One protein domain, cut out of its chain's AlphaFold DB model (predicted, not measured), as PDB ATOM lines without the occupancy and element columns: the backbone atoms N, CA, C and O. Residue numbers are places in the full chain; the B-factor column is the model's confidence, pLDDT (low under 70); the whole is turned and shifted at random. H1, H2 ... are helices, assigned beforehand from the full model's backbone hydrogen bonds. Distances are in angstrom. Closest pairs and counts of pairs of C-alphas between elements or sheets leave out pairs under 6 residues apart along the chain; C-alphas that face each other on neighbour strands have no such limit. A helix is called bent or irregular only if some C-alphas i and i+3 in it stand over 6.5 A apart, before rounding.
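Overview. This is residues 2 to 80 and 99 to 124 of the 443 residues of an uncharacterized protein of Anaerolineaceae bacterium (UniProt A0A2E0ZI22). Look first for one very long helix, H1, which sticks out with residues 2 to 40 as an arm from a small head at its far end. The head holds H2, the short H3 and the kinked H4, with the loop of residues 44 to 60 leading into it from H1. The printed part has 105 residues, with four named helices in the order H1, H2, H3, H4 and no named strand; the class is all helix. The whole is extended, with a radius of gyration of the C-alphas of 25.7 A and spans of 86 by 31 by 21 A, the length made by the arm.

Arrangement. Begin with H1, residues 2 to 43, which touches no helix. In the head, H2, residues 61 to 78, touches H4, residues 106 to 123, at a steep tilt of 63 degrees, opposite ways; H4 does so with residues 106 to 114 alone. Their closest C-alphas, of Ala 68 and Pro 106, are 5.2 A apart. H4 is irregular, with C-alphas 115 and 118 9.1 A apart and a kink of 117 degrees near residue 115; its line is a rough one. H3, residues 99 to 102, touches H4, the closest C-alphas being those of Leu 102 and Ala 109, 5.2 A apart. In H2 every O i to N i+4 pair is within hydrogen-bond range, against 36 of 38 in H1 and 11 of 14 in H4; H3 is too short for such a pair.

Along the chain. Find C-alpha 2 at (237.558, 238.049, 193.698); from there H1 runs 61.2 A to C-alpha 43 at (230.975, 186.931, 226.704). It is neither bent nor irregular, but only just: C-alphas 10 and 13 are 6.2 A apart. H2 measures 25.7 A, H3 5.5 A and H4 16.4 A, ending at C-alpha 123 at (226.436, 166.521, 239.178).

Size, cuts and confidence. The C-alphas farthest apart, of Ile 2 and Gly 124, are 87.1 A apart. Residues 81 to 98 are not printed, and C-alphas 80 and 99 are 23.2 A apart across the cut. H1 to H2 is a long link, H3 to H4 a tight one. Mean pLDDT of the printed part is 77.1; it is under 70 at residues 29, 33 to 45, 99 to 101 and 123 to 124.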
ATOM      1  N   ILE A   2     236.552 239.134 193.808       82.56
ATOM      2  CA  ILE A   2     237.558 238.049 193.698       82.56
ATOM      3  C   ILE A   2     238.032 237.503 195.061       82.56
ATOM      4  O   ILE A   2     238.132 236.296 195.230       82.56
ATOM      5  N   PHE A   3     238.248 238.369 196.058       81.12
ATOM      6  CA  PHE A   3     238.659 237.948 197.407       81.12
ATOM      7  C   PHE A   3     237.642 237.011 198.083       81.12
ATOM      8  O   PHE A   3     238.016 235.992 198.646       81.12
ATOM      9  N   TRP A   4     236.345 237.304 197.956       80.19
ATOM     10  CA  TRP A   4     235.276 236.466 198.507       80.19
ATOM     11  C   TRP A   4     235.167 235.111 197.802       80.19
ATOM     12  O   TRP A   4     234.874 234.110 198.448       80.19
ATOM     13  N   ILE A   5     235.462 235.064 196.500       84.62
ATOM     14  CA  ILE A   5     235.517 233.809 195.740       84.62
ATOM     15  C   ILE A   5     236.716 232.970 196.200       84.62
ATOM     16  O   ILE A   5     236.552 231.786 196.468       84.62
ATOM     17  N   ALA A   6     237.897 233.574 196.367       81.12
ATOM     18  CA  ALA A   6     239.088 232.869 196.845       81.12
ATOM     19  C   ALA A   6     238.902 232.307 198.267       81.12
ATOM     20  O   ALA A   6     239.234 231.150 198.521       81.12
ATOM     21  N   VAL A   7     238.302 233.088 199.171       84.81
ATOM     22  CA  VAL A   7     237.957 232.621 200.523       84.81
ATOM     23  C   VAL A   7     236.924 231.496 200.458       84.81
ATOM     24  O   VAL A   7     237.104 230.482 201.123       84.81
ATOM     25  N   GLY A   8     235.891 231.613 199.619       84.75
ATOM     26  CA  GLY A   8     234.892 230.556 199.440       84.75
ATOM     27  C   GLY A   8     235.491 229.242 198.931       84.75
ATOM     28  O   GLY A   8     235.191 228.185 199.476       84.75
ATOM     29  N   VAL A   9     236.388 229.297 197.943       88.69
ATOM     30  CA  VAL A   9     237.015 228.104 197.344       88.69
ATOM     31  C   VAL A   9     237.976 227.403 198.307       88.69
ATOM     32  O   VAL A   9     238.130 226.191 198.216       88.69
ATOM     33  N   ILE A  10     238.594 228.124 199.247       86.44
ATOM     34  CA  ILE A  10     239.492 227.528 200.252       86.44
ATOM     35  C   ILE A  10     238.709 227.034 201.476       86.44
ATOM     36  O   ILE A  10     238.979 225.957 202.002       86.44
ATOM     37  N   LEU A  11     237.721 227.803 201.934       86.75
ATOM     38  CA  LEU A  11     237.021 227.540 203.192       86.75
ATOM     39  C   LEU A  11     235.940 226.457 203.033       86.75
ATOM     40  O   LEU A  11     235.740 225.656 203.944       86.75
ATOM     41  N   LEU A  12     235.298 226.362 201.864       86.81
ATOM     42  CA  LEU A  12     234.293 225.333 201.576       86.81
ATOM     43  C   LEU A  12     234.845 223.891 201.634       86.81
ATOM     44  O   LEU A  12     234.233 223.079 202.325       86.81
ATOM     45  N   PRO A  13     235.977 223.528 200.995       88.31
ATOM     46  CA  PRO A  13     236.529 222.178 201.114       88.31
ATOM     47  C   PRO A  13     237.057 221.875 202.520       88.31
ATOM     48  O   PRO A  13     236.977 220.727 202.945       88.31
ATOM     49  N   LEU A  14     237.529 222.878 203.273       87.88
ATOM     50  CA  LEU A  14     237.907 222.695 204.680       87.88
ATOM     51  C   LEU A  14     236.690 222.398 205.565       87.88
ATOM     52  O   LEU A  14     236.742 221.484 206.385       87.88
ATOM     53  N   LEU A  15     235.579 223.115 205.370       86.38
ATOM     54  CA  LEU A  15     234.327 222.833 206.078       86.38
ATOM     55  C   LEU A  15     233.739 221.480 205.677       86.38
ATOM     56  O   LEU A  15     233.321 220.721 206.546       86.38
ATOM     57  N   LEU A  16     233.733 221.158 204.383       88.19
ATOM     58  CA  LEU A  16     233.208 219.886 203.893       88.19
ATOM     59  C   LEU A  16     234.068 218.708 204.373       88.19
ATOM     60  O   LEU A  16     233.526 217.713 204.844       88.19
ATOM     61  N   GLY A  17     235.396 218.845 204.333       87.12
ATOM     62  CA  GLY A  17     236.329 217.858 204.877       87.12
ATOM     63  C   GLY A  17     236.174 217.678 206.388       87.12
ATOM     64  O   GLY A  17     236.122 216.547 206.864       87.12
ATOM     65  N   GLY A  18     236.010 218.774 207.136       86.69
ATOM     66  CA  GLY A  18     235.734 218.729 208.574       86.69
ATOM     67  C   GLY A  18     234.404 218.047 208.906       86.69
ATOM     68  O   GLY A  18     234.335 217.266 209.852       86.69
ATOM     69  N   LEU A  19     233.362 218.277 208.102       85.25
ATOM     70  CA  LEU A  19     232.047 217.666 208.301       85.25
ATOM     71  C   LEU A  19     232.054 216.165 207.983       85.25
ATOM     72  O   LEU A  19     231.442 215.385 208.712       85.25
ATOM     73  N   ILE A  20     232.786 215.749 206.946       83.75
ATOM     74  CA  ILE A  20     232.980 214.332 206.613       83.75
ATOM     75  C   ILE A  20     233.787 213.628 207.715       83.75
ATOM     76  O   ILE A  20     233.371 212.564 208.164       83.75
ATOM     77  N   ALA A  21     234.875 214.233 208.203       82.00
ATOM     78  CA  ALA A  21     235.689 213.677 209.290       82.00
ATOM     79  C   ALA A  21     234.926 213.597 210.630       82.00
ATOM     80  O   ALA A  21     235.087 212.659 211.417       82.00
ATOM     81  N   TRP A  22     234.052 214.567 210.899       83.38
ATOM     82  CA  TRP A  22     233.162 214.527 212.058       83.38
ATOM     83  C   TRP A  22     232.083 213.444 211.912       83.38
ATOM     84  O   TRP A  22     231.801 212.719 212.865       83.38
ATOM     85  N   GLY A  23     231.525 213.284 210.710       80.69
ATOM     86  CA  GLY A  23     230.598 212.201 210.397       80.69
ATOM     87  C   GLY A  23     231.238 210.826 210.586       80.69
ATOM     88  O   GLY A  23     230.678 209.991 211.292       80.69
ATOM     89  N   SER A  24     232.432 210.601 210.029       79.06
ATOM     90  CA  SER A  24     233.134 209.317 210.142       79.06
ATOM     91  C   SER A  24     233.501 208.973 211.585       79.06
ATOM     92  O   SER A  24     233.249 207.853 212.006       79.06
ATOM     93  N   SER A  25     233.976 209.936 212.385       76.44
ATOM     94  CA  SER A  25     234.303 209.670 213.800       76.44
ATOM     95  C   SER A  25     233.075 209.330 214.653       76.44
ATOM     96  O   SER A  25     233.166 208.543 215.594       76.44
ATOM     97  N   ARG A  26     231.892 209.860 214.314       77.50
ATOM     98  CA  ARG A  26     230.625 209.453 214.943       77.50
ATOM     99  C   ARG A  26     230.210 208.039 214.550       77.50
ATOM    100  O   ARG A  26     229.725 207.311 215.412       77.50
ATOM    101  N   PHE A  27     230.388 207.657 213.287       71.12
ATOM    102  CA  PHE A  27     230.098 206.294 212.842       71.12
ATOM    103  C   PHE A  27     231.051 205.278 213.472       71.12
ATOM    104  O   PHE A  27     230.569 204.257 213.956       71.12
ATOM    105  N   ASP A  28     232.346 205.586 213.561       74.38
ATOM    106  CA  ASP A  28     233.326 204.719 214.223       74.38
ATOM    107  C   ASP A  28     232.957 204.493 215.694       74.38
ATOM    108  O   ASP A  28     232.860 203.348 216.126       74.38
ATOM    109  N   HIS A  29     232.600 205.548 216.436       68.38
ATOM    110  CA  HIS A  29     232.149 205.398 217.825       68.38
ATOM    111  C   HIS A  29     230.876 204.557 217.973       68.38
ATOM    112  O   HIS A  29     230.757 203.786 218.926       68.38
ATOM    113  N   VAL A  30     229.910 204.684 217.058       71.44
ATOM    114  CA  VAL A  30     228.684 203.867 217.096       71.44
ATOM    115  C   VAL A  30     229.003 202.405 216.795       71.44
ATOM    116  O   VAL A  30     228.475 201.519 217.466       71.44
ATOM    117  N   VAL A  31     229.886 202.139 215.831       76.00
ATOM    118  CA  VAL A  31     230.314 200.778 215.490       76.00
ATOM    119  C   VAL A  31     231.117 200.157 216.630       76.00
ATOM    120  O   VAL A  31     230.852 199.010 216.974       76.00
ATOM    121  N   GLU A  32     232.031 200.895 217.259       74.25
ATOM    122  CA  GLU A  32     232.779 200.429 218.432       74.25
ATOM    123  C   GLU A  32     231.852 200.130 219.611       74.25
ATOM    124  O   GLU A  32     231.929 199.041 220.169       74.25
ATOM    125  N   THR A  33     230.904 201.021 219.918       68.69
ATOM    126  CA  THR A  33     229.920 200.791 220.993       68.69
ATOM    127  C   THR A  33     229.066 199.554 220.702       68.69
ATOM    128  O   THR A  33     228.860 198.720 221.576       68.69
ATOM    129  N   THR A  34     228.615 199.393 219.453       69.50
ATOM    130  CA  THR A  34     227.819 198.226 219.036       69.50
ATOM    131  C   THR A  34     228.652 196.946 219.098       69.50
ATOM    132  O   THR A  34     228.155 195.900 219.502       69.50
ATOM    133  N   LYS A  35     229.931 197.008 218.718       69.69
ATOM    134  CA  LYS A  35     230.847 195.869 218.772       69.69
ATOM    135  C   LYS A  35     231.151 195.469 220.212       69.69
ATOM    136  O   LYS A  35     231.113 194.282 220.509       69.69
ATOM    137  N   GLU A  36     231.399 196.423 221.104       66.75
ATOM    138  CA  GLU A  36     231.573 196.156 222.534       66.75
ATOM    139  C   GLU A  36     230.299 195.586 223.164       66.75
ATOM    140  O   GLU A  36     230.379 194.661 223.969       66.75
ATOM    141  N   GLU A  37     229.123 196.082 222.777       65.50
ATOM    142  CA  GLU A  37     227.838 195.556 223.240       65.50
ATOM    143  C   GLU A  37     227.615 194.115 222.759       65.50
ATOM    144  O   GLU A  37     227.267 193.254 223.566       65.50
ATOM    145  N   VAL A  38     227.896 193.817 221.487       65.19
ATOM    146  CA  VAL A  38     227.808 192.458 220.923       65.19
ATOM    147  C   VAL A  38     228.842 191.525 221.557       65.19
ATOM    148  O   VAL A  38     228.497 190.427 221.984       65.19
ATOM    149  N   GLU A  39     230.091 191.965 221.714       63.88
ATOM    150  CA  GLU A  39     231.122 191.167 222.381       63.88
ATOM    151  C   GLU A  39     230.800 190.924 223.861       63.88
ATOM    152  O   GLU A  39     231.091 189.847 224.379       63.88
ATOM    153  N   ASN A  40     230.195 191.886 224.561       63.25
ATOM    154  CA  ASN A  40     229.741 191.701 225.942       63.25
ATOM    155  C   ASN A  40     228.478 190.836 226.028       63.25
ATOM    156  O   ASN A  40     228.295 190.120 227.016       63.25
ATOM    157  N   MET A  41     227.616 190.860 225.007       58.00
ATOM    158  CA  MET A  41     226.518 189.907 224.887       58.00
ATOM    159  C   MET A  41     227.060 188.484 224.753       58.00
ATOM    160  O   MET A  41     226.637 187.635 225.534       58.00
ATOM    161  N   ASP A  42     228.029 188.254 223.867       60.66
ATOM    162  CA  ASP A  42     228.627 186.934 223.621       60.66
ATOM    163  C   ASP A  42     229.458 186.423 224.806       60.66
ATOM    164  O   ASP A  42     229.369 185.247 225.158       60.66
ATOM    165  N   LYS A  43     230.201 187.298 225.499       61.81
ATOM    166  CA  LYS A  43     230.975 186.931 226.704       61.81
ATOM    167  C   LYS A  43     230.092 186.467 227.870       61.81
ATOM    168  O   LYS A  43     230.574 185.734 228.728       61.81
ATOM    169  N   GLY A  44     228.819 186.874 227.903       62.22
ATOM    170  CA  GLY A  44     227.867 186.456 228.935       62.22
ATOM    171  C   GLY A  44     227.239 185.080 228.696       62.22
ATOM    172  O   GLY A  44     226.705 184.487 229.635       62.22
ATOM    173  N   PHE A  45     227.283 184.556 227.466       68.69
ATOM    174  CA  PHE A  45     226.734 183.243 227.129       68.69
ATOM    175  C   PHE A  45     227.822 182.178 227.238       68.69
ATOM    176  O   PHE A  45     228.742 182.117 226.428       68.69
ATOM    177  N   ASN A  46     227.701 181.298 228.231       73.69
ATOM    178  CA  ASN A  46     228.606 180.166 228.377       73.69
ATOM    179  C   ASN A  46     227.855 178.847 228.125       73.69
ATOM    180  O   ASN A  46     227.381 178.218 229.079       73.69
ATOM    181  N   PRO A  47     227.745 178.399 226.859       70.00
ATOM    182  CA  PRO A  47     227.023 177.176 226.514       70.00
ATOM    183  C   PRO A  47     227.677 175.936 227.132       70.00
ATOM    184  O   PRO A  47     226.997 174.962 227.423       70.00
ATOM    185  N   SER A  48     228.983 175.959 227.419       70.75
ATOM    186  CA  SER A  48     229.638 174.828 228.089       70.75
ATOM    187  C   SER A  48     229.164 174.644 229.536       70.75
ATOM    188  O   SER A  48     229.110 173.519 230.029       70.75
ATOM    189  N   VAL A  49     228.780 175.732 230.211       74.12
ATOM    190  CA  VAL A  49     228.285 175.728 231.598       74.12
ATOM    191  C   VAL A  49     226.772 175.524 231.648       74.12
ATOM    192  O   VAL A  49     226.265 174.920 232.587       74.12
ATOM    193  N   THR A  50     226.055 175.956 230.613       76.44
ATOM    194  CA  THR A  50     224.589 175.936 230.552       76.44
ATOM    195  C   THR A  50     224.022 174.791 229.707       76.44
ATOM    196  O   THR A  50     222.967 174.940 229.112       76.44
ATOM    197  N   PHE A  51     224.691 173.635 229.632       73.62
ATOM    198  CA  PHE A  51     224.227 172.456 228.860       73.62
ATOM    199  C   PHE A  51     223.952 172.725 227.367       73.62
ATOM    200  O   PHE A  51     223.070 172.137 226.748       73.62
ATOM    201  N   GLY A  52     224.717 173.633 226.764       74.69
ATOM    202  CA  GLY A  52     224.582 174.031 225.363       74.69
ATOM    203  C   GLY A  52     223.496 175.078 225.109       74.69
ATOM    204  O   GLY A  52     223.177 175.332 223.949       74.69
ATOM    205  N   HIS A  53     222.924 175.668 226.161       80.12
ATOM    206  CA  HIS A  53     221.864 176.667 226.076       80.12
ATOM    207  C   HIS A  53     222.413 178.090 225.876       80.12
ATOM    208  O   HIS A  53     223.464 178.463 226.396       80.12
ATOM    209  N   GLU A  54     221.688 178.926 225.132       78.12
ATOM    210  CA  GLU A  54     222.026 180.348 224.947       78.12
ATOM    211  C   GLU A  54     221.469 181.151 226.127       78.12
ATOM    212  O   GLU A  54     220.568 181.982 225.989       78.12
ATOM    213  N   ILE A  55     221.977 180.861 227.326       78.94
ATOM    214  CA  ILE A  55     221.521 181.483 228.571       78.94
ATOM    215  C   ILE A  55     222.708 182.144 229.251       78.94
ATOM    216  O   ILE A  55     223.779 181.548 229.397       78.94
ATOM    217  N   LYS A  56     222.522 183.398 229.667       79.06
ATOM    218  CA  LYS A  56     223.549 184.113 230.418       79.06
ATOM    219  C   LYS A  56     223.668 183.495 231.807       79.06
ATOM    220  O   LYS A  56     222.712 183.547 232.577       79.06
ATOM    221  N   ALA A  57     224.820 182.900 232.116       71.44
ATOM    222  CA  ALA A  57     225.022 182.180 233.377       71.44
ATOM    223  C   ALA A  57     224.981 183.115 234.600       71.44
ATOM    224  O   ALA A  57     224.568 182.684 235.676       71.44
ATOM    225  N   ASP A  58     225.331 184.388 234.390       72.38
ATOM    226  CA  ASP A  58     225.484 185.411 235.430       72.38
ATOM    227  C   ASP A  58     224.282 186.378 235.502       72.38
ATOM    228  O   ASP A  58     224.304 187.355 236.252       72.38
ATOM    229  N   ALA A  59     223.245 186.158 234.683       74.88
ATOM    230  CA  ALA A  59     222.072 187.029 234.634       74.88
ATOM    231  C   ALA A  59     221.141 186.820 235.835       74.88
ATOM    232  O   ALA A  59     221.205 185.814 236.544       74.88
ATOM    233  N   SER A  60     220.230 187.772 236.055       79.19
ATOM    234  CA  SER A  60     219.242 187.628 237.124       79.19
ATOM    235  C   SER A  60     218.334 186.404 236.882       79.19
ATOM    236  O   SER A  60     218.055 186.056 235.730       79.19
ATOM    237  N   PRO A  61     217.805 185.752 237.939       75.12
ATOM    238  CA  PRO A  61     217.009 184.530 237.784       75.12
ATOM    239  C   PRO A  61     215.784 184.691 236.869       75.12
ATOM    240  O   PRO A  61     215.390 183.769 236.153       75.12
ATOM    241  N   GLU A  62     215.182 185.882 236.854       78.88
ATOM    242  CA  GLU A  62     214.057 186.194 235.969       78.88
ATOM    243  C   GLU A  62     214.474 186.318 234.499       78.88
ATOM    244  O   GLU A  62     213.736 185.888 233.608       78.88
ATOM    245  N   GLU A  63     215.647 186.888 234.230       80.00
ATOM    246  CA  GLU A  63     216.202 186.999 232.879       80.00
ATOM    247  C   GLU A  63     216.611 185.631 232.339       80.00
ATOM    248  O   GLU A  63     216.279 185.317 231.193       80.00
ATOM    249  N   MET A  64     217.217 184.779 233.173       79.06
ATOM    250  CA  MET A  64     217.536 183.395 232.813       79.06
ATOM    251  C   MET A  64     216.275 182.606 232.440       79.06
ATOM    252  O   MET A  64     216.257 181.910 231.426       79.06
ATOM    253  N   LEU A  65     215.183 182.748 233.200       82.69
ATOM    254  CA  LEU A  65     213.909 182.089 232.884       82.69
ATOM    255  C   LEU A  65     213.255 182.639 231.610       82.69
ATOM    256  O   LEU A  65     212.654 181.874 230.853       82.69
ATOM    257  N   LYS A  66     213.344 183.949 231.349       84.69
ATOM    258  CA  LYS A  66     212.852 184.542 230.093       84.69
ATOM    259  C   LYS A  66     213.644 184.021 228.892       84.69
ATOM    260  O   LYS A  66     213.033 183.639 227.895       84.69
ATOM    261  N   GLN A  67     214.970 183.945 229.005       82.81
ATOM    262  CA  GLN A  67     215.848 183.393 227.969       82.81
ATOM    263  C   GLN A  67     215.589 181.896 227.750       82.81
ATOM    264  O   GLN A  67     215.369 181.484 226.614       82.81
ATOM    265  N   ALA A  68     215.456 181.110 228.822       83.94
ATOM    266  CA  ALA A  68     215.108 179.691 228.740       83.94
ATOM    267  C   ALA A  68     213.758 179.444 228.054       83.94
ATOM    268  O   ALA A  68     213.625 178.507 227.271       83.94
ATOM    269  N   ARG A  69     212.747 180.295 228.296       84.88
ATOM    270  CA  ARG A  69     211.454 180.213 227.591       84.88
ATOM    271  C   ARG A  69     211.593 180.507 226.103       84.88
ATOM    272  O   ARG A  69     210.964 179.823 225.298       84.88
ATOM    273  N   LEU A  70     212.384 181.515 225.741       85.31
ATOM    274  CA  LEU A  70     212.633 181.858 224.341       85.31
ATOM    275  C   LEU A  70     213.392 180.740 223.625       85.31
ATOM    276  O   LEU A  70     213.024 180.378 222.508       85.31
ATOM    277  N   GLU A  71     214.390 180.145 224.273       82.44
ATOM    278  CA  GLU A  71     215.128 179.022 223.701       82.44
ATOM    279  C   GLU A  71     214.264 177.758 223.606       82.44
ATOM    280  O   GLU A  71     214.244 177.110 222.561       82.44
ATOM    281  N   ALA A  72     213.470 177.449 224.639       82.44
ATOM    282  CA  ALA A  72     212.491 176.363 224.597       82.44
ATOM    283  C   ALA A  72     211.500 176.552 223.441       82.44
ATOM    284  O   ALA A  72     211.189 175.598 222.730       82.44
ATOM    285  N   ALA A  73     211.027 177.783 223.222       80.12
ATOM    286  CA  ALA A  73     210.132 178.109 222.118       80.12
ATOM    287  C   ALA A  73     210.819 177.955 220.751       80.12
ATOM    288  O   ALA A  73     210.219 177.379 219.843       80.12
ATOM    289  N   ARG A  74     212.080 178.392 220.602       82.12
ATOM    290  CA  ARG A  74     212.868 178.166 219.375       82.12
ATOM    291  C   ARG A  74     213.070 176.673 219.111       82.12
ATOM    292  O   ARG A  74     212.782 176.214 218.009       82.12
ATOM    293  N   LYS A  75     213.491 175.898 220.117       78.00
ATOM    294  CA  LYS A  75     213.669 174.440 220.002       78.00
ATOM    295  C   LYS A  75     212.353 173.741 219.660       78.00
ATOM    296  O   LYS A  75     212.320 172.906 218.756       78.00
ATOM    297  N   ALA A  76     211.248 174.127 220.295       75.00
ATOM    298  CA  ALA A  76     209.924 173.592 219.988       75.00
ATOM    299  C   ALA A  76     209.457 173.940 218.563       75.00
ATOM    300  O   ALA A  76     208.816 173.109 217.928       75.00
ATOM    301  N   ALA A  77     209.800 175.125 218.044       78.12
ATOM    302  CA  ALA A  77     209.466 175.532 216.678       78.12
ATOM    303  C   ALA A  77     210.247 174.749 215.608       78.12
ATOM    304  O   ALA A  77     209.711 174.487 214.533       78.12
ATOM    305  N   VAL A  78     211.490 174.358 215.904       80.00
ATOM    306  CA  VAL A  78     212.333 173.538 215.012       80.00
ATOM    307  C   VAL A  78     211.956 172.051 215.082       80.00
ATOM    308  O   VAL A  78     212.171 171.299 214.132       80.00
ATOM    309  N   THR A  79     211.361 171.610 216.192       74.06
ATOM    310  CA  THR A  79     211.009 170.205 216.410       74.06
ATOM    311  C   THR A  79     209.740 169.820 215.627       74.06
ATOM    312  O   THR A  79     208.697 170.455 215.797       74.06
ATOM    313  N   PRO A  80     209.761 168.757 214.800       75.50
ATOM    314  CA  PRO A  80     208.579 168.332 214.053       75.50
ATOM    315  C   PRO A  80     207.441 167.881 214.984       75.50
ATOM    316  O   PRO A  80     207.664 167.279 216.041       75.50
ATOM    317  N   GLY A  99     220.073 163.407 233.691       63.50
ATOM    318  CA  GLY A  99     221.090 164.309 233.136       63.50
ATOM    319  C   GLY A  99     220.895 164.608 231.646       63.50
ATOM    320  O   GLY A  99     220.859 165.767 231.263       63.50
ATOM    321  N   SER A 100     220.637 163.588 230.819       66.44
ATOM    322  CA  SER A 100     220.413 163.770 229.369       66.44
ATOM    323  C   SER A 100     219.109 164.500 229.016       66.44
ATOM    324  O   SER A 100     218.908 164.906 227.876       66.44
ATOM    325  N   ALA A 101     218.196 164.656 229.981       69.31
ATOM    326  CA  ALA A 101     216.996 165.468 229.808       69.31
ATOM    327  C   ALA A 101     217.279 166.971 229.980       69.31
ATOM    328  O   ALA A 101     216.507 167.783 229.473       69.31
ATOM    329  N   LEU A 102     218.364 167.341 230.672       72.75
ATOM    330  CA  LEU A 102     218.725 168.740 230.922       72.75
ATOM    331  C   LEU A 102     219.339 169.413 229.694       72.75
ATOM    332  O   LEU A 102     219.105 170.596 229.513       72.75
ATOM    333  N   ASP A 103     220.009 168.658 228.817       76.31
ATOM    334  CA  ASP A 103     220.561 169.167 227.547       76.31
ATOM    335  C   ASP A 103     219.464 169.611 226.552       76.31
ATOM    336  O   ASP A 103     219.656 170.454 225.667       76.31
ATOM    337  N   GLU A 104     218.271 169.024 226.674       74.81
ATOM    338  CA  GLU A 104     217.147 169.274 225.768       74.81
ATOM    339  C   GLU A 104     216.086 170.209 226.363       74.81
ATOM    340  O   GLU A 104     215.359 170.858 225.605       74.81
ATOM    341  N   ASP A 105     215.999 170.304 227.694       81.25
ATOM    342  CA  ASP A 105     215.011 171.117 228.406       81.25
ATOM    343  C   ASP A 105     215.661 172.310 229.140       81.25
ATOM    344  O   ASP A 105     215.962 172.219 230.340       81.25
ATOM    345  N   PRO A 106     215.787 173.475 228.468       81.38
ATOM    346  CA  PRO A 106     216.404 174.665 229.055       81.38
ATOM    347  C   PRO A 106     215.643 175.184 230.281       81.38
ATOM    348  O   PRO A 106     216.227 175.811 231.165       81.38
ATOM    349  N   MET A 107     214.334 174.924 230.377       84.31
ATOM    350  CA  MET A 107     213.520 175.381 231.504       84.31
ATOM    351  C   MET A 107     213.807 174.583 232.768       84.31
ATOM    352  O   MET A 107     213.854 175.152 233.863       84.31
ATOM    353  N   THR A 108     213.983 173.271 232.633       81.56
ATOM    354  CA  THR A 108     214.343 172.415 233.765       81.56
ATOM    355  C   THR A 108     215.797 172.653 234.174       81.56
ATOM    356  O   THR A 108     216.055 172.790 235.369       81.56
ATOM    357  N   ALA A 109     216.713 172.830 233.214       81.94
ATOM    358  CA  ALA A 109     218.110 173.170 233.488       81.94
ATOM    359  C   ALA A 109     218.251 174.478 234.290       81.94
ATOM    360  O   ALA A 109     218.874 174.476 235.354       81.94
ATOM    361  N   VAL A 110     217.586 175.566 233.869       83.81
ATOM    362  CA  VAL A 110     217.610 176.841 234.615       83.81
ATOM    363  C   VAL A 110     216.976 176.709 235.991       83.81
ATOM    364  O   VAL A 110     217.520 177.228 236.958       83.81
ATOM    365  N   ARG A 111     215.852 175.998 236.124       84.19
ATOM    366  CA  ARG A 111     215.216 175.815 237.439       84.19
ATOM    367  C   ARG A 111     216.121 175.083 238.419       84.19
ATOM    368  O   ARG A 111     216.148 175.460 239.581       84.19
ATOM    369  N   ILE A 112     216.854 174.063 237.977       81.06
ATOM    370  CA  ILE A 112     217.810 173.368 238.846       81.06
ATOM    371  C   ILE A 112     218.998 174.283 239.150       81.06
ATOM    372  O   ILE A 112     219.380 174.403 240.313       81.06
ATOM    373  N   ALA A 113     219.517 174.998 238.147       81.00
ATOM    374  CA  ALA A 113     220.612 175.946 238.330       81.00
ATOM    375  C   ALA A 113     220.266 177.094 239.296       81.00
ATOM    376  O   ALA A 113     221.123 177.527 240.060       81.00
ATOM    377  N   MET A 114     219.006 177.536 239.343       81.62
ATOM    378  CA  MET A 114     218.537 178.549 240.297       81.62
ATOM    379  C   MET A 114     218.658 178.107 241.761       81.62
ATOM    380  O   MET A 114     218.835 178.956 242.630       81.62
ATOM    381  N   TYR A 115     218.535 176.808 242.047       78.94
ATOM    382  CA  TYR A 115     218.579 176.286 243.417       78.94
ATOM    383  C   TYR A 115     219.917 175.636 243.780       78.94
ATOM    384  O   TYR A 115     220.301 175.661 244.946       78.94
ATOM    385  N   HIS A 116     220.622 175.060 242.804       78.38
ATOM    386  CA  HIS A 116     221.825 174.251 243.028       78.38
ATOM    387  C   HIS A 116     223.044 174.724 242.221       78.38
ATOM    388  O   HIS A 116     224.091 174.079 242.255       78.38
ATOM    389  N   GLY A 117     222.933 175.836 241.491       81.56
ATOM    390  CA  GLY A 117     223.947 176.274 240.538       81.56
ATOM    391  C   GLY A 117     224.026 175.369 239.302       81.56
ATOM    392  O   GLY A 117     223.506 174.251 239.273       81.56
ATOM    393  N   TRP A 118     224.693 175.849 238.253       77.50
ATOM    394  CA  TRP A 118     224.896 175.075 237.020       77.50
ATOM    395  C   TRP A 118     225.716 173.797 237.245       77.50
ATOM    396  O   TRP A 118     225.501 172.794 236.570       77.50
ATOM    397  N   ASP A 119     226.597 173.797 238.247       76.81
ATOM    398  CA  ASP A 119     227.390 172.620 238.608       76.81
ATOM    399  C   ASP A 119     226.560 171.559 239.356       76.81
ATOM    400  O   ASP A 119     226.667 170.365 239.073       76.81
ATOM    401  N   GLY A 120     225.629 171.979 240.222       70.94
ATOM    402  CA  GLY A 120     224.658 171.079 240.854       70.94
ATOM    403  C   GLY A 120     223.616 170.534 239.873       70.94
ATOM    404  O   GLY A 120     223.118 169.421 240.040       70.94
ATOM    405  N   ALA A 121     223.333 171.264 238.791       73.19
ATOM    406  CA  ALA A 121     222.563 170.725 237.675       73.19
ATOM    407  C   ALA A 121     223.322 169.614 236.922       73.19
ATOM    408  O   ALA A 121     222.686 168.705 236.393       73.19
ATOM    409  N   ARG A 122     224.665 169.646 236.893       71.62
ATOM    410  CA  ARG A 122     225.495 168.673 236.154       71.62
ATOM    411  C   ARG A 122     225.781 167.419 236.970       71.62
ATOM    412  O   ARG A 122     225.750 166.313 236.438       71.62
ATOM    413  N   THR A 123     226.058 167.599 238.253       67.25
ATOM    414  CA  THR A 123     226.436 166.521 239.178       67.25
ATOM    415  C   THR A 123     225.231 165.861 239.857       67.25
ATOM    416  O   THR A 123     225.367 164.803 240.468       67.25
ATOM    417  N   GLY A 124     224.031 166.428 239.674       58.19
ATOM    418  CA  GLY A 124     222.826 166.044 240.403       58.19
ATOM    419  C   GLY A 124     222.802 166.713 241.774       58.19
ATOM    420  O   GLY A 124     223.843 167.026 242.339       58.19
TER     421      GLY A 124